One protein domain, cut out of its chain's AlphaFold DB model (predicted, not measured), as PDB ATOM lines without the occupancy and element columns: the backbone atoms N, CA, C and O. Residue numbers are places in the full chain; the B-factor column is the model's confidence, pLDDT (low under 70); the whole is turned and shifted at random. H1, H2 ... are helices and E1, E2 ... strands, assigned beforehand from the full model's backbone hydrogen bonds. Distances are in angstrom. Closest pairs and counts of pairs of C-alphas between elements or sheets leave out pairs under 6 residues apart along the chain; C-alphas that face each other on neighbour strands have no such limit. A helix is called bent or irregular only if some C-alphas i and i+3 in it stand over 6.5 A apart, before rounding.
ATOM      1  N   LEU A  44     110.474  81.124 137.403       51.34
ATOM      2  CA  LEU A  44     109.980  80.457 136.194       51.34
ATOM      3  C   LEU A  44     109.752  81.455 135.045       51.34
ATOM      4  O   LEU A  44     110.103  81.198 133.898       51.34
ATOM      5  N   LYS A  45     109.263  82.655 135.382       55.19
ATOM      6  CA  LYS A  45     109.066  83.775 134.451       55.19
ATOM      7  C   LYS A  45     110.374  84.241 133.799       55.19
ATOM      8  O   LYS A  45     110.398  84.488 132.594       55.19
ATOM      9  N   HIS A  46     111.457  84.369 134.568       55.88
ATOM     10  CA  HIS A  46     112.773  84.737 134.036       55.88
ATOM     11  C   HIS A  46     113.444  83.586 133.296       55.88
ATOM     12  O   HIS A  46     114.048  83.819 132.250       55.88
ATOM     13  N   LEU A  47     113.287  82.357 133.788       56.56
ATOM     14  CA  LEU A  47     113.792  81.155 133.138       56.56
ATOM     15  C   LEU A  47     113.189  81.020 131.746       56.56
ATOM     16  O   LEU A  47     113.922  80.942 130.768       56.56
ATOM     17  N   TYR A  48     111.867  81.140 131.642       54.00
ATOM     18  CA  TYR A  48     111.147  81.095 130.377       54.00
ATOM     19  C   TYR A  48     111.534  82.247 129.435       54.00
ATOM     20  O   TYR A  48     111.789  82.029 128.249       54.00
ATOM     21  N   LYS A  49     111.644  83.482 129.951       60.09
ATOM     22  CA  LYS A  49     112.068  84.654 129.160       60.09
ATOM     23  C   LYS A  49     113.503  84.514 128.635       60.09
ATOM     24  O   LYS A  49     113.775  84.946 127.516       60.09
ATOM     25  N   THR A  50     114.400  83.926 129.425       56.78
ATOM     26  CA  THR A  50     115.812  83.723 129.071       56.78
ATOM     27  C   THR A  50     115.966  82.557 128.099       56.78
ATOM     28  O   THR A  50     116.569  82.737 127.044       56.78
ATOM     29  N   TYR A  51     115.335  81.415 128.393       56.84
ATOM     30  CA  TYR A  51     115.294  80.220 127.546       56.84
ATOM     31  C   TYR A  51     114.775  80.525 126.139       56.84
ATOM     32  O   TYR A  51     115.412  80.184 125.146       56.84
ATOM     33  N   ARG A  52     113.646  81.237 126.036       55.72
ATOM     34  CA  ARG A  52     113.015  81.524 124.740       55.72
ATOM     35  C   ARG A  52     113.829  82.492 123.872       55.72
ATOM     36  O   ARG A  52     113.600  82.559 122.668       55.72
ATOM     37  N   ARG A  53     114.739  83.273 124.464       54.72
ATOM     38  CA  ARG A  53     115.480  84.336 123.763       54.72
ATOM     39  C   ARG A  53     116.951  84.012 123.507       54.72
ATOM     40  O   ARG A  53     117.502  84.562 122.558       54.72
ATOM     41  N   TYR A  54     117.593  83.155 124.305       55.28
ATOM     42  CA  TYR A  54     119.043  82.952 124.234       55.28
ATOM     43  C   TYR A  54     119.458  81.502 124.518       55.28
ATOM     44  O   TYR A  54     119.141  80.951 125.565       55.28
ATOM     45  N   ASP A  55     120.262  80.913 123.625       55.53
ATOM     46  CA  ASP A  55     121.011  79.682 123.915       55.53
ATOM     47  C   ASP A  55     122.210  80.029 124.819       55.53
ATOM     48  O   ASP A  55     123.126  80.744 124.392       55.53
ATOM     49  N   TYR A  56     122.204  79.553 126.072       53.72
ATOM     50  CA  TYR A  56     123.214  79.881 127.088       53.72
ATOM     51  C   TYR A  56     124.652  79.568 126.656       53.72
ATOM     52  O   TYR A  56     125.570  80.302 127.021       53.72
ATOM     53  N   PHE A  57     124.874  78.517 125.859       52.50
ATOM     54  CA  PHE A  57     126.224  78.168 125.400       52.50
ATOM     55  C   PHE A  57     126.723  79.087 124.282       52.50
ATOM     56  O   PHE A  57     127.922  79.341 124.197       52.50
ATOM     57  N   LYS A  58     125.818  79.611 123.450       56.03
ATOM     58  CA  LYS A  58     126.173  80.504 122.336       56.03
ATOM     59  C   LYS A  58     126.296  81.963 122.759       56.03
ATOM     60  O   LYS A  58     127.121  82.678 122.212       56.03
ATOM     61  N   ASN A  59     125.495  82.395 123.734       64.19
ATOM     62  CA  ASN A  59     125.373  83.798 124.141       64.19
ATOM     63  C   ASN A  59     125.622  83.992 125.642       64.19
ATOM     64  O   ASN A  59     124.941  84.780 126.304       64.19
ATOM     65  N   LYS A  60     126.587  83.254 126.194       60.06
ATOM     66  CA  LYS A  60     126.872  83.191 127.632       60.06
ATOM     67  C   LYS A  60     126.998  84.567 128.284       60.06
ATOM     68  O   LYS A  60     126.456  84.784 129.365       60.06
ATOM     69  N   ASP A  61     127.678  85.501 127.627       64.12
ATOM     70  CA  ASP A  61     127.919  86.834 128.182       64.12
ATOM     71  C   ASP A  61     126.669  87.716 128.155       64.12
ATOM     72  O   ASP A  61     126.408  88.439 129.115       64.12
ATOM     73  N   VAL A  62     125.829  87.584 127.124       68.38
ATOM     74  CA  VAL A  62     124.525  88.264 127.057       68.38
ATOM     75  C   VAL A  62     123.603  87.748 128.158       68.38
ATOM     76  O   VAL A  62     122.986  88.539 128.869       68.38
ATOM     77  N   VAL A  63     123.550  86.426 128.356       66.19
ATOM     78  CA  VAL A  63     122.736  85.825 129.422       66.19
ATOM     79  C   VAL A  63     123.235  86.259 130.798       66.19
ATOM     80  O   VAL A  63     122.434  86.680 131.628       66.19
ATOM     81  N   ARG A  64     124.553  86.247 131.032       69.06
ATOM     82  CA  ARG A  64     125.149  86.752 132.279       69.06
ATOM     83  C   ARG A  64     124.798  88.209 132.540       69.06
ATOM     84  O   ARG A  64     124.396  88.535 133.651       69.06
ATOM     85  N   LYS A  65     124.925  89.073 131.530       74.31
ATOM     86  CA  LYS A  65     124.613  90.500 131.650       74.31
ATOM     87  C   LYS A  65     123.144  90.728 132.005       74.31
ATOM     88  O   LYS A  65     122.857  91.530 132.887       74.31
ATOM     89  N   ASN A  66     122.232  89.997 131.364       71.31
ATOM     90  CA  ASN A  66     120.804  90.082 131.669       71.31
ATOM     91  C   ASN A  66     120.520  89.649 133.109       71.31
ATOM     92  O   ASN A  66     119.897  90.403 133.845       71.31
ATOM     93  N   ILE A  67     121.079  88.512 133.540       71.94
ATOM     94  CA  ILE A  67     120.950  88.031 134.920       71.94
ATOM     95  C   ILE A  67     121.418  89.102 135.915       71.94
ATOM     96  O   ILE A  67     120.692  89.422 136.849       71.94
ATOM     97  N   ILE A  68     122.605  89.685 135.709       77.56
ATOM     98  CA  ILE A  68     123.149  90.739 136.584       77.56
ATOM     99  C   ILE A  68     122.192  91.937 136.667       77.56
ATOM    100  O   ILE A  68     121.912  92.422 137.762       77.56
ATOM    101  N   ASN A  69     121.678  92.406 135.529       80.81
ATOM    102  CA  ASN A  69     120.762  93.545 135.490       80.81
ATOM    103  C   ASN A  69     119.444  93.254 136.216       80.81
ATOM    104  O   ASN A  69     118.965  94.103 136.968       80.81
ATOM    105  N   ASP A  70     118.891  92.056 136.035       75.88
ATOM    106  CA  ASP A  70     117.655  91.638 136.697       75.88
ATOM    107  C   ASP A  70     117.843  91.570 138.226       75.88
ATOM    108  O   ASP A  70     116.961  91.981 138.984       75.88
ATOM    109  N   TYR A  71     119.019  91.133 138.696       74.19
ATOM    110  CA  TYR A  71     119.369  91.171 140.117       74.19
ATOM    111  C   TYR A  71     119.436  92.597 140.656       74.19
ATOM    112  O   TYR A  71     118.835  92.884 141.688       74.19
ATOM    113  N   ILE A  72     120.152  93.488 139.966       83.38
ATOM    114  CA  ILE A  72     120.280  94.891 140.377       83.38
ATOM    115  C   ILE A  72     118.897  95.536 140.495       83.38
ATOM    116  O   ILE A  72     118.614  96.168 141.509       83.38
ATOM    117  N   GLY A  73     118.026  95.340 139.498       80.25
ATOM    118  CA  GLY A  73     116.652  95.846 139.535       80.25
ATOM    119  C   GLY A  73     115.871  95.306 140.734       80.25
ATOM    120  O   GLY A  73     115.333  96.078 141.518       80.25
ATOM    121  N   SER A  74     115.907  93.987 140.947       78.88
ATOM    122  CA  SER A  74     115.196  93.349 142.064       78.88
ATOM    123  C   SER A  74     115.670  93.850 143.433       78.88
ATOM    124  O   SER A  74     114.862  94.062 144.333       78.88
ATOM    125  N   PHE A  75     116.979  94.055 143.608       81.31
ATOM    126  CA  PHE A  75     117.530  94.593 144.850       81.31
ATOM    127  C   PHE A  75     117.133  96.053 145.080       81.31
ATOM    128  O   PHE A  75     116.819  96.402 146.214       81.31
ATOM    129  N   LYS A  76     117.098  96.886 144.032       83.25
ATOM    130  CA  LYS A  76     116.613  98.275 144.126       83.25
ATOM    131  C   LYS A  76     115.151  98.323 144.570       83.25
ATOM    132  O   LYS A  76     114.836  99.007 145.539       83.25
ATOM    133  N   ASP A  77     114.297  97.507 143.954       81.44
ATOM    134  CA  ASP A  77     112.875  97.416 144.312       81.44
ATOM    135  C   ASP A  77     112.662  96.970 145.773       81.44
ATOM    136  O   ASP A  77     111.700  97.371 146.434       81.44
ATOM    137  N   ILE A  78     113.538  96.098 146.286       77.50
ATOM    138  CA  ILE A  78     113.501  95.627 147.678       77.50
ATOM    139  C   ILE A  78     114.020  96.700 148.635       77.50
ATOM    140  O   ILE A  78     113.425  96.871 149.703       77.50
ATOM    141  N   ALA A  79     115.085  97.409 148.257       81.56
ATOM    142  CA  ALA A  79     115.684  98.471 149.054       81.56
ATOM    143  C   ALA A  79     114.670  99.578 149.349       81.56
ATOM    144  O   ALA A  79     114.484  99.964 150.502       81.56
ATOM    145  N   GLU A  80     113.913 100.007 148.332       82.88
ATOM    146  CA  GLU A  80     112.861 101.016 148.495       82.88
ATOM    147  C   GLU A  80     111.816 100.623 149.548       82.88
ATOM    148  O   GLU A  80     111.351 101.470 150.310       82.88
ATOM    149  N   LYS A  81     111.481  99.331 149.630       81.38
ATOM    150  CA  LYS A  81     110.452  98.796 150.534       81.38
ATOM    151  C   LYS A  81     110.968  98.467 151.936       81.38
ATOM    152  O   LYS A  81     110.161  98.247 152.838       81.38
ATOM    153  N   ASN A  82     112.285  98.372 152.127       82.19
ATOM    154  CA  ASN A  82     112.884  97.820 153.346       82.19
ATOM    155  C   ASN A  82     114.027  98.665 153.923       82.19
ATOM    156  O   ASN A  82     114.880  98.122 154.622       82.19
ATOM    157  N   LYS A  83     114.011  99.979 153.685       85.38
ATOM    158  CA  LYS A  83     114.976 100.920 154.270       85.38
ATOM    159  C   LYS A  83     115.137 100.723 155.781       85.38
ATOM    160  O   LYS A  83     114.150 100.621 156.513       85.38
ATOM    161  N   GLY A  84     116.383 100.685 156.232       84.88
ATOM    162  CA  GLY A  84     116.798 100.481 157.616       84.88
ATOM    163  C   GLY A  84     116.708  99.035 158.107       84.88
ATOM    164  O   GLY A  84     116.980  98.785 159.282       84.88
ATOM    165  N   LYS A  85     116.310  98.075 157.263       85.56
ATOM    166  CA  LYS A  85     116.192  96.668 157.660       85.56
ATOM    167  C   LYS A  85     117.405  95.867 157.221       85.56
ATOM    168  O   LYS A  85     117.956  96.069 156.140       85.56
ATOM    169  N   THR A  86     117.749  94.897 158.059       85.75
ATOM    170  CA  THR A  86     118.895  94.017 157.859       85.75
ATOM    171  C   THR A  86     118.446  92.587 157.602       85.75
ATOM    172  O   THR A  86     117.561  92.065 158.283       85.75
ATOM    173  N   TYR A  87     119.086  91.935 156.634       82.69
ATOM    174  CA  TYR A  87     118.756  90.585 156.199       82.69
ATOM    175  C   TYR A  87     119.992  89.748 155.937       82.69
ATOM    176  O   TYR A  87     121.007  90.238 155.456       82.69
ATOM    177  N   LYS A  88     119.880  88.443 156.181       81.81
ATOM    178  CA  LYS A  88     120.907  87.481 155.785       81.81
ATOM    179  C   LYS A  88     120.644  86.995 154.364       81.81
ATOM    180  O   LYS A  88     119.538  86.566 154.042       81.81
ATOM    181  N   PHE A  89     121.673  87.025 153.533       78.44
ATOM    182  CA  PHE A  89     121.627  86.645 152.132       78.44
ATOM    183  C   PHE A  89     122.809  85.742 151.793       78.44
ATOM    184  O   PHE A  89     123.960  86.160 151.871       78.44
ATOM    185  N   ALA A  90     122.541  84.495 151.408       77.06
ATOM    186  CA  ALA A  90     123.593  83.574 150.995       77.06
ATOM    187  C   ALA A  90     123.791  83.621 149.482       77.06
ATOM    188  O   ALA A  90     122.857  83.362 148.720       77.06
ATOM    189  N   THR A  91     125.010  83.903 149.030       75.81
ATOM    190  CA  THR A  91     125.307  83.928 147.600       75.81
ATOM    191  C   THR A  91     126.739  83.535 147.269       75.81
ATOM    192  O   THR A  91     127.617  83.477 148.131       75.81
ATOM    193  N   ASN A  92     126.971  83.218 145.999       78.00
ATOM    194  CA  ASN A  92     128.298  82.892 145.500       78.00
ATOM    195  C   ASN A  92     129.108  84.164 145.194       78.00
ATOM    196  O   ASN A  92     128.598  85.285 145.124       78.00
ATOM    197  N   MET A  93     130.404  83.975 144.952       78.12
ATOM    198  CA  MET A  93     131.325  85.072 144.643       78.12
ATOM    199  C   MET A  93     130.943  85.846 143.366       78.12
ATOM    200  O   MET A  93     131.262  87.027 143.241       78.12
ATOM    201  N   PHE A  94     130.268  85.206 142.405       79.81
ATOM    202  CA  PHE A  94     129.871  85.862 141.159       79.81
ATOM    203  C   PHE A  94     128.824  86.951 141.411       79.81
ATOM    204  O   PHE A  94     129.006  88.077 140.946       79.81
ATOM    205  N   ILE A  95     127.771  86.649 142.173       80.69
ATOM    206  CA  ILE A  95     126.733  87.633 142.509       80.69
ATOM    207  C   ILE A  95     127.292  88.717 143.421       80.69
ATOM    208  O   ILE A  95     127.049  89.895 143.171       80.69
ATOM    209  N   TYR A  96     128.099  88.351 144.419       83.88
ATOM    210  CA  TYR A  96     128.744  89.344 145.275       83.88
ATOM    211  C   TYR A  96     129.520  90.384 144.453       83.88
ATOM    212  O   TYR A  96     129.263  91.581 144.570       83.88
ATOM    213  N   LYS A  97     130.396  89.930 143.543       84.12
ATOM    214  CA  LYS A  97     131.245  90.827 142.748       84.12
ATOM    215  C   LYS A  97     130.482  91.683 141.739       84.12
ATOM    216  O   LYS A  97     130.871  92.820 141.508       84.12
ATOM    217  N   ASN A  98     129.449  91.132 141.102       82.88
ATOM    218  CA  ASN A  98     128.785  91.791 139.971       82.88
ATOM    219  C   ASN A  98     127.495  92.529 140.353       82.88
ATOM    220  O   ASN A  98     127.012  93.342 139.568       82.88
ATOM    221  N   VAL A  99     126.924  92.233 141.523       86.94
ATOM    222  CA  VAL A  99     125.647  92.795 141.984       86.94
ATOM    223  C   VAL A  99     125.836  93.507 143.319       86.94
ATOM    224  O   VAL A  99     125.644  94.716 143.377       86.94
ATOM    225  N   LEU A 100     126.228  92.790 144.379       88.44
ATOM    226  CA  LEU A 100     126.230  93.352 145.737       88.44
ATOM    227  C   LEU A 100     127.246  94.486 145.893       88.44
ATOM    228  O   LEU A 100     126.868  95.551 146.361       88.44
ATOM    229  N   LEU A 101     128.485  94.297 145.424       90.50
ATOM    230  CA  LEU A 101     129.503  95.356 145.439       90.50
ATOM    231  C   LEU A 101     129.051  96.604 144.681       90.50
ATOM    232  O   LEU A 101     129.310  97.720 145.114       90.50
ATOM    233  N   LYS A 102     128.364  96.423 143.551       91.12
ATOM    234  CA  LYS A 102     127.866  97.546 142.756       91.12
ATOM    235  C   LYS A 102     126.766  98.308 143.496       91.12
ATOM    236  O   LYS A 102     126.778  99.530 143.515       91.12
ATOM    237  N   LEU A 103     125.829  97.596 144.117       90.62
ATOM    238  CA  LEU A 103     124.761  98.212 144.906       90.62
ATOM    239  C   LEU A 103     125.295  98.904 146.166       90.62
ATOM    240  O   LEU A 103     124.764  99.938 146.560       90.62
ATOM    241  N   GLU A 104     126.356  98.366 146.765       92.75
ATOM    242  CA  GLU A 104     127.067  98.986 147.884       92.75
ATOM    243  C   GLU A 104     127.788 100.273 147.469       92.75
ATOM    244  O   GLU A 104     127.660 101.296 148.138       92.75
ATOM    245  N   GLN A 105     128.456 100.268 146.311       92.88
ATOM    246  CA  GLN A 105     129.052 101.470 145.711       92.88
ATOM    247  C   GLN A 105     128.007 102.534 145.347       92.88
ATOM    248  O   GLN A 105     128.289 103.724 145.414       92.88
ATOM    249  N   GLU A 106     126.801 102.111 144.963       93.12
ATOM    250  CA  GLU A 106     125.659 102.994 144.700       93.12
ATOM    251  C   GLU A 106     124.930 103.436 145.991       93.12
ATOM    252  O   GLU A 106     123.920 104.128 145.902       93.12
ATOM    253  N   HIS A 107     125.420 103.056 147.181       91.00
ATOM    254  CA  HIS A 107     124.816 103.353 148.489       91.00
ATOM    255  C   HIS A 107     123.363 102.873 148.651       91.00
ATOM    256  O   HIS A 107     122.588 103.443 149.417       91.00
ATOM    257  N   ILE A 108     122.986 101.813 147.935       90.44
ATOM    258  CA  ILE A 108     121.646 101.209 148.012       90.44
ATOM    259  C   ILE A 108     121.563 100.195 149.152       90.44
ATOM    260  O   ILE A 108     120.488  99.958 149.695       90.44
ATOM    261  N   LEU A 109     122.685  99.555 149.479       90.12
ATOM    262  CA  LEU A 109     122.793  98.620 150.590       90.12
ATOM    263  C   LEU A 109     124.196  98.657 151.192       90.12
ATOM    264  O   LEU A 109     125.140  99.094 150.546       90.12
ATOM    265  N   THR A 110     124.346  98.138 152.404       92.19
ATOM    266  CA  THR A 110     125.648  97.787 152.990       92.19
ATOM    267  C   THR A 110     125.773  96.271 153.022       92.19
ATOM    268  O   THR A 110     124.799  95.595 153.355       92.19
ATOM    269  N   CYS A 111     126.938  95.727 152.665       90.88
ATOM    270  CA  CYS A 111     127.149  94.287 152.541       90.88
ATOM    271  C   CYS A 111     128.297  93.816 153.440       90.88
ATOM    272  O   CYS A 111     129.473  94.018 153.144       90.88
ATOM    273  N   LYS A 112     127.973  93.104 154.522       91.00
ATOM    274  CA  LYS A 112     128.974  92.525 155.426       91.00
ATOM    275  C   LYS A 112     129.016  91.011 155.285       91.00
ATOM    276  O   LYS A 112     128.024  90.330 155.512       91.00
ATOM    277  N   ARG A 113     130.175  90.450 154.948       87.50
ATOM    278  CA  ARG A 113     130.346  88.994 154.906       87.50
ATOM    279  C   ARG A 113     130.372  88.407 156.323       87.50
ATOM    280  O   ARG A 113     131.024  88.948 157.209       87.50
ATOM    281  N   LEU A 114     129.672  87.291 156.518       83.94
ATOM    282  CA  LEU A 114     129.690  86.499 157.747       83.94
ATOM    283  C   LEU A 114     130.604  85.286 157.510       83.94
ATOM    284  O   LEU A 114     130.164  84.250 157.006       83.94
ATOM    285  N   ASP A 115     131.898  85.450 157.788       66.12
ATOM    286  CA  ASP A 115     132.967  84.542 157.337       66.12
ATOM    287  C   ASP A 115     132.833  83.081 157.801       66.12
ATOM    288  O   ASP A 115     133.300  82.182 157.099       66.12
ATOM    289  N   ASP A 116     132.092  82.823 158.878       64.38
ATOM    290  CA  ASP A 116     131.929  81.487 159.472       64.38
ATOM    291  C   ASP A 116     130.892  80.593 158.763       64.38
ATOM    292  O   ASP A 116     130.611  79.478 159.196       64.38
ATOM    293  N   THR A 117     130.286  81.060 157.667       63.84
ATOM    294  CA  THR A 117     129.121  80.404 157.042       63.84
ATOM    295  C   THR A 117     129.373  79.978 155.597       63.84
ATOM    296  O   THR A 117     128.603  80.281 154.681       63.84
ATOM    297  N   LEU A 118     130.477  79.260 155.373       69.38
ATOM    298  CA  LEU A 118     130.765  78.663 154.072       69.38
ATOM    299  C   LEU A 118     129.893  77.425 153.838       69.38
ATOM    300  O   LEU A 118     130.011  76.416 154.529       69.38
ATOM    301  N   MET A 119     129.076  77.477 152.791       70.56
ATOM    302  CA  MET A 119     128.314  76.338 152.295       70.56
ATOM    303  C   MET A 119     128.863  75.909 150.937       70.56
ATOM    304  O   MET A 119     129.075  76.735 150.048       70.56
ATOM    305  N   ILE A 120     129.077  74.607 150.760       67.12
ATOM    306  CA  ILE A 120     129.409  74.025 149.458       67.12
ATOM    307  C   ILE A 120     128.142  73.379 148.925       67.12
ATOM    308  O   ILE A 120     127.737  72.321 149.405       67.12
ATOM    309  N   ILE A 121     127.526  74.008 147.930       65.38
ATOM    310  CA  ILE A 121     126.281  73.509 147.348       65.38
ATOM    311  C   ILE A 121     126.453  73.201 145.860       65.38
ATOM    312  O   ILE A 121     127.283  73.826 145.190       65.38
ATOM    313  N   PRO A 122     125.731  72.205 145.318       58.97
ATOM    314  CA  PRO A 122     125.701  71.981 143.880       58.97
ATOM    315  C   PRO A 122     125.064  73.183 143.176       58.97
ATOM    316  O   PRO A 122     124.134  73.801 143.694       58.97
ATOM    317  N   GLN A 123     125.563  73.506 141.984       60.44
ATOM    318  CA  GLN A 123     124.923  74.502 141.131       60.44
ATOM    319  C   GLN A 123     123.476  74.111 140.791       60.44
ATOM    320  O   GLN A 123     123.181  72.920 140.651       60.44
ATOM    321  N   PRO A 124     122.589  75.107 140.610       61.03
ATOM    322  CA  PRO A 124     121.190  74.873 140.280       61.03
ATOM    323  C   PRO A 124     121.044  74.086 138.972       61.03
ATOM    324  O   PRO A 124     121.645  74.426 137.945       61.03
ATOM    325  N   SER A 125     120.211  73.044 139.009       61.41
ATOM    326  CA  SER A 125     119.884  72.189 137.862       61.41
ATOM    327  C   SER A 125     119.201  72.943 136.719       61.41
ATOM    328  O   SER A 125     119.252  72.511 135.570       61.41
ATOM    329  N   GLU A 126     118.643  74.119 137.004       58.50
ATOM    330  CA  GLU A 126     118.038  75.055 136.057       58.50
ATOM    331  C   GLU A 126     119.014  75.500 134.962       58.50
ATOM    332  O   GLU A 126     118.583  75.926 133.890       58.50
ATOM    333  N   LYS A 127     120.330  75.331 135.164       59.44
ATOM    334  CA  LYS A 127     121.318  75.479 134.088       59.44
ATOM    335  C   LYS A 127     121.025  74.584 132.889       59.44
ATOM    336  O   LYS A 127     121.305  75.014 131.778       59.44
ATOM    337  N   LEU A 128     120.453  73.394 133.087       60.97
ATOM    338  CA  LEU A 128     120.033  72.511 131.993       60.97
ATOM    339  C   LEU A 128     118.861  73.097 131.207       60.97
ATOM    340  O   LEU A 128     118.833  72.986 129.987       60.97
ATOM    341  N   VAL A 129     117.931  73.767 131.890       59.22
ATOM    342  CA  VAL A 129     116.772  74.414 131.256       59.22
ATOM    343  C   VAL A 129     117.197  75.647 130.453       59.22
ATOM    344  O   VAL A 129     116.546  76.008 129.485       59.22
ATOM    345  N   LEU A 130     118.327  76.271 130.792       56.25
ATOM    346  CA  LEU A 130     118.929  77.343 129.992       56.25
ATOM    347  C   LEU A 130     119.684  76.835 128.747       56.25
ATOM    348  O   LEU A 130     120.154  77.642 127.943       56.25
ATOM    349  N   MET A 131     119.831  75.518 128.576       63.09
ATOM    350  CA  MET A 131     120.503  74.923 127.421       63.09
ATOM    351  C   MET A 131     119.497  74.541 126.343       63.09
ATOM    352  O   MET A 131     118.378  74.120 126.623       63.09
ATOM    353  N   SER A 132     119.915  74.633 125.079       58.94
ATOM    354  CA  SER A 132     119.111  74.096 123.984       58.94
ATOM    355  C   SER A 132     118.986  72.574 124.102       58.94
ATOM    356  O   SER A 132     119.971  71.883 124.384       58.94
ATOM    357  N   SER A 133     117.804  72.026 123.799       62.03
ATOM    358  CA  SER A 133     117.542  70.576 123.839       62.03
ATOM    359  C   SER A 133     118.557  69.788 123.000       62.03
ATOM    360  O   SER A 133     119.004  68.716 123.395       62.03
ATOM    361  N   LYS A 134     119.029  70.371 121.886       64.75
ATOM    362  CA  LYS A 134     120.103  69.817 121.043       64.75
ATOM    363  C   LYS A 134     121.426  69.633 121.799       64.75
ATOM    364  O   LYS A 134     122.131  68.658 121.555       64.75
ATOM    365  N   THR A 135     121.784  70.565 122.678       66.12
ATOM    366  CA  THR A 135     123.023  70.517 123.470       66.12
ATOM    367  C   THR A 135     122.931  69.467 124.569       66.12
ATOM    368  O   THR A 135     123.882  68.710 124.754       66.12
ATOM    369  N   VAL A 136     121.776  69.372 125.234       68.31
ATOM    370  CA  VAL A 136     121.515  68.351 126.258       68.31
ATOM    371  C   VAL A 136     121.546  66.954 125.637       68.31
ATOM    372  O   VAL A 136     122.282  66.094 126.107       68.31
ATOM    373  N   LEU A 137     120.844  66.747 124.516       68.12
ATOM    374  CA  LEU A 137     120.805  65.456 123.819       68.12
ATOM    375  C   LEU A 137     122.185  65.007 123.325       68.12
ATOM    376  O   LEU A 137     122.546  63.845 123.482       68.12
ATOM    377  N   LYS A 138     122.994  65.926 122.777       72.94
ATOM    378  CA  LYS A 138     124.369  65.618 122.344       72.94
ATOM    379  C   LYS A 138     125.288  65.177 123.483       72.94
ATOM    380  O   LYS A 138     126.288  64.521 123.218       72.94
ATOM    381  N   ASN A 139     124.975  65.557 124.719       67.75
ATOM    382  CA  ASN A 139     125.801  65.285 125.889       67.75
ATOM    383  C   ASN A 139     125.127  64.334 126.887       67.75
ATOM    384  O   ASN A 139     125.611  64.210 128.010       67.75
ATOM    385  N   LEU A 140     124.061  63.633 126.480       70.44
ATOM    386  CA  LEU A 140     123.242  62.798 127.366       70.44
ATOM    387  C   LEU A 140     124.055  61.739 128.130       70.44
ATOM    388  O   LEU A 140     123.754  61.422 129.274       70.44
ATOM    389  N   PHE A 141     125.113  61.221 127.504       69.56
ATOM    390  CA  PHE A 141     126.006  60.214 128.084       69.56
ATOM    391  C   PHE A 141     127.409  60.756 128.387       69.56
ATOM    392  O   PHE A 141     128.322  59.977 128.637       69.56
ATOM    393  N   ASN A 142     127.610  62.078 128.345       67.31
ATOM    394  CA  ASN A 142     128.903  62.695 128.624       67.31
ATOM    395  C   ASN A 142     129.015  63.031 130.127       67.31
ATOM    396  O   ASN A 142     128.440  64.026 130.572       67.31
ATOM    397  N   PRO A 143     129.768  62.260 130.933       58.53
ATOM    398  CA  PRO A 143     129.872  62.509 132.369       58.53
ATOM    399  C   PRO A 143     130.545  63.851 132.691       58.53
ATOM    400  O   PRO A 143     130.203  64.487 133.690       58.53
ATOM    401  N   ASP A 144     131.466  64.323 131.850       65.19
ATOM    402  CA  ASP A 144     132.173  65.582 132.087       65.19
ATOM    403  C   ASP A 144     131.282  66.802 131.832       65.19
ATOM    404  O   ASP A 144     131.428  67.820 132.510       65.19
ATOM    405  N   PHE A 145     130.287  66.677 130.948       65.81
ATOM    406  CA  PHE A 145     129.231  67.677 130.799       65.81
ATOM    407  C   PHE A 145     128.458  67.855 132.114       65.81
ATOM    408  O   PHE A 145     128.344  68.972 132.620       65.81
ATOM    409  N   TYR A 146     128.005  66.764 132.735       61.28
ATOM    410  CA  TYR A 146     127.246  66.841 133.986       61.28
ATOM    411  C   TYR A 146     128.093  67.304 135.174       61.28
ATOM    412  O   TYR A 146     127.609  68.082 135.995       61.28
ATOM    413  N   LYS A 147     129.377  66.925 135.241       62.62
ATOM    414  CA  LYS A 147     130.310  67.471 136.245       62.62
ATOM    415  C   LYS A 147     130.457  68.989 136.138       62.62
ATOM    416  O   LYS A 147     130.602  69.659 137.158       62.62
ATOM    417  N   GLN A 148     130.428  69.540 134.923       64.00
ATOM    418  CA  GLN A 148     130.482  70.988 134.712       64.00
ATOM    419  C   GLN A 148     129.161  71.679 135.063       64.00
ATOM    420  O   GLN A 148     129.185  72.759 135.649       64.00
ATOM    421  N   VAL A 149     128.022  71.067 134.727       60.75
ATOM    422  CA  VAL A 149     126.687  71.615 135.017       60.75
ATOM    423  C   VAL A 149     126.396  71.635 136.514       60.75
ATOM    424  O   VAL A 149     125.920  72.641 137.032       60.75
ATOM    425  N   PHE A 150     126.718  70.548 137.213       63.06
ATOM    426  CA  PHE A 150     126.467  70.377 138.644       63.06
ATOM    427  C   PHE A 150     127.707  70.656 139.491       63.06
ATOM    428  O   PHE A 150     127.853  70.132 140.600       63.06
ATOM    429  N   LYS A 151     128.629  71.473 138.973       62.78
ATOM    430  CA  LYS A 151     129.845  71.826 139.698       62.78
ATOM    431  C   LYS A 151     129.462  72.445 141.041       62.78
ATOM    432  O   LYS A 151     128.597  73.314 141.108       62.78
ATOM    433  N   ARG A 152     130.120  72.011 142.111       63.56
ATOM    434  CA  ARG A 152     129.923  72.593 143.440       63.56
ATOM    435  C   ARG A 152     130.441  74.031 143.474       63.56
ATOM    436  O   ARG A 152     131.495  74.326 142.907       63.56
ATOM    437  N   GLU A 153     129.699  74.914 144.125       61.75
ATOM    438  CA  GLU A 153     130.069  76.310 144.343       61.75
ATOM    439  C   GLU A 153     130.179  76.619 145.832       61.75
ATOM    440  O   GLU A 153     129.439  76.087 146.658       61.75
ATOM    441  N   TYR A 154     131.117  77.512 146.142       74.69
ATOM    442  CA  TYR A 154     131.246  78.119 147.454       74.69
ATOM    443  C   TYR A 154     130.236  79.254 147.581       74.69
ATOM    444  O   TYR A 154     130.207  80.179 146.761       74.69
ATOM    445  N   VAL A 155     129.420  79.170 148.619       75.62
ATOM    446  CA  VAL A 155     128.395  80.142 148.961       75.62
ATOM    447  C   VAL A 155     128.704  80.676 150.346       75.62
ATOM    448  O   VAL A 155     128.966  79.907 151.267       75.62
ATOM    449  N   TYR A 156     128.673  81.996 150.470       79.75
ATOM    450  CA  TYR A 156     128.882  82.705 151.726       79.75
ATOM    451  C   TYR A 156     127.597  83.410 152.124       79.75
ATOM    452  O   TYR A 156     126.846  83.850 151.248       79.75
ATOM    453  N   VAL A 157     127.351  83.537 153.426       82.06
ATOM    454  CA  VAL A 157     126.272  84.387 153.930       82.06
ATOM    455  C   VAL A 157     126.797  85.804 154.124       82.06
ATOM    456  O   VAL A 157     127.869  86.028 154.683       82.06
ATOM    457  N   TYR A 158     126.015  86.758 153.644       83.94
ATOM    458  CA  TYR A 158     126.217  88.185 153.800       83.94
ATOM    459  C   TYR A 158     125.061  88.754 154.610       83.94
ATOM    460  O   TYR A 158     123.922  88.307 154.494       83.94
ATOM    461  N   GLU A 159     125.352  89.741 155.431       88.75
ATOM    462  CA  GLU A 159     124.383  90.604 156.073       88.75
ATOM    463  C   GLU A 159     124.206  91.847 155.199       88.75
ATOM    464  O   GLU A 159     125.176  92.544 154.897       88.75
ATOM    465  N   LEU A 160     122.979  92.059 154.730       89.38
ATOM    466  CA  LEU A 160     122.592  93.157 153.856       89.38
ATOM    467  C   LEU A 160     121.702  94.122 154.627       89.38
ATOM    468  O   LEU A 160     120.645  93.711 155.106       89.38
ATOM    469  N   THR A 161     122.093  95.387 154.692       89.31
ATOM    470  CA  THR A 161     121.277  96.468 155.262       89.31
ATOM    471  C   THR A 161     120.878  97.426 154.150       89.31
ATOM    472  O   THR A 161     121.758  97.897 153.435       89.31
ATOM    473  N   PHE A 162     119.577  97.667 153.989       85.81
ATOM    474  CA  PHE A 162     118.993  98.535 152.955       85.81
ATOM    475  C   PHE A 162     118.649  99.933 153.470       85.81
ATOM    476  O   PHE A 162     118.514 100.081 154.704       85.81
TER     477      PHE A 162
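AT A GLANCE: This is residues 44 to 162 of the 162 residues of an uncharacterized protein of Thermoanaerobacterium sp. RBIITD (UniProt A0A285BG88). A strongly twisted sheet of three strands has H3 over one face, and the long helix H2 packs on H3 with its residues 68 to 72. The short helices H4 and H5 lie at the far end of the longest axis, away from H3, with residues 137 to 144 sticking out, and H1 lies near H2. The printed part has 119 residues, in the order H1, H2, E1, H3, E2, H4, H5, E3; the sheet's order is E1, E3, E2, all antiparallel, and the class is mixed, helices and strands. The whole is elongated, 50 by 32 by 21 A, and only just loose, close to compact, with a radius of gyration of the C-alphas of 16.4 A.

HOW THE PARTS SIT: H1, residues 44 to 51, and H2, residues 60 to 81, are close but not clearly touching: their closest C-alphas, those of Thr 50 and Val 63, are 7.2 A apart. They run opposite ways at a shallow tilt of 27 degrees. E1, residues 86 to 92, is an edge strand, antiparallel to the inner strand E3, residues 152 to 161; N 89 and O 158 are 2.8 A apart, within hydrogen-bond range. H3, residues 93 to 105, touches H2 at a steep tilt of 46 degrees, the same way; their closest C-alphas, Ile 72 and Val 99, are 6.0 A apart. H3 is only just irregular: C-alphas 98 and 101 are 6.6 A apart. E2, residues 110 to 122, is the other edge strand and bends by 86 degrees at residue 116. It is antiparallel to E3, with N 112 and O 159 2.9 A apart and N 155 and O 119 2.8 A apart. H3 is on the sheet at a height of 9.3 A, over E3 and E2, along the strands at 6 degrees to E3 on the local plane. E1, H3 and E2 form a split strand-helix-strand unit, two strands running the same way with E3 between them, its crossover right-handed; H3 and the sheet make two layers. H4, residues 133 to 138, and H5, residues 143 to 149, are apart and not on the sheet. In H1, H4 and H5 every O i to N i+4 pair is within hydrogen-bond range; in H2 17 of 18 are, and in H3 7 of 9.

IN THESE COORDINATES: H1 begins at C-alpha 44, (109.980, 80.457, 136.194). H2 measures 32.2 A from first to last C-alpha, ending at C-alpha 81, (110.452, 98.796, 150.534). E1 measures 19.1 A, H3 16.6 A, E2 27.4 A and E3 28.0 A, while H1, H4 and H5 are shorter. E3 ends at C-alpha 161, (121.277, 96.468, 155.262).

THE WHOLE: The two C-alphas farthest apart, those of Gly 84 and Phe 141, are 50.8 A apart. The printed part has no cut and no long link. The mean pLDDT of the printed part is 72.5, with 57 residues under 70, among them residues 44 to 64 and 120 to 137.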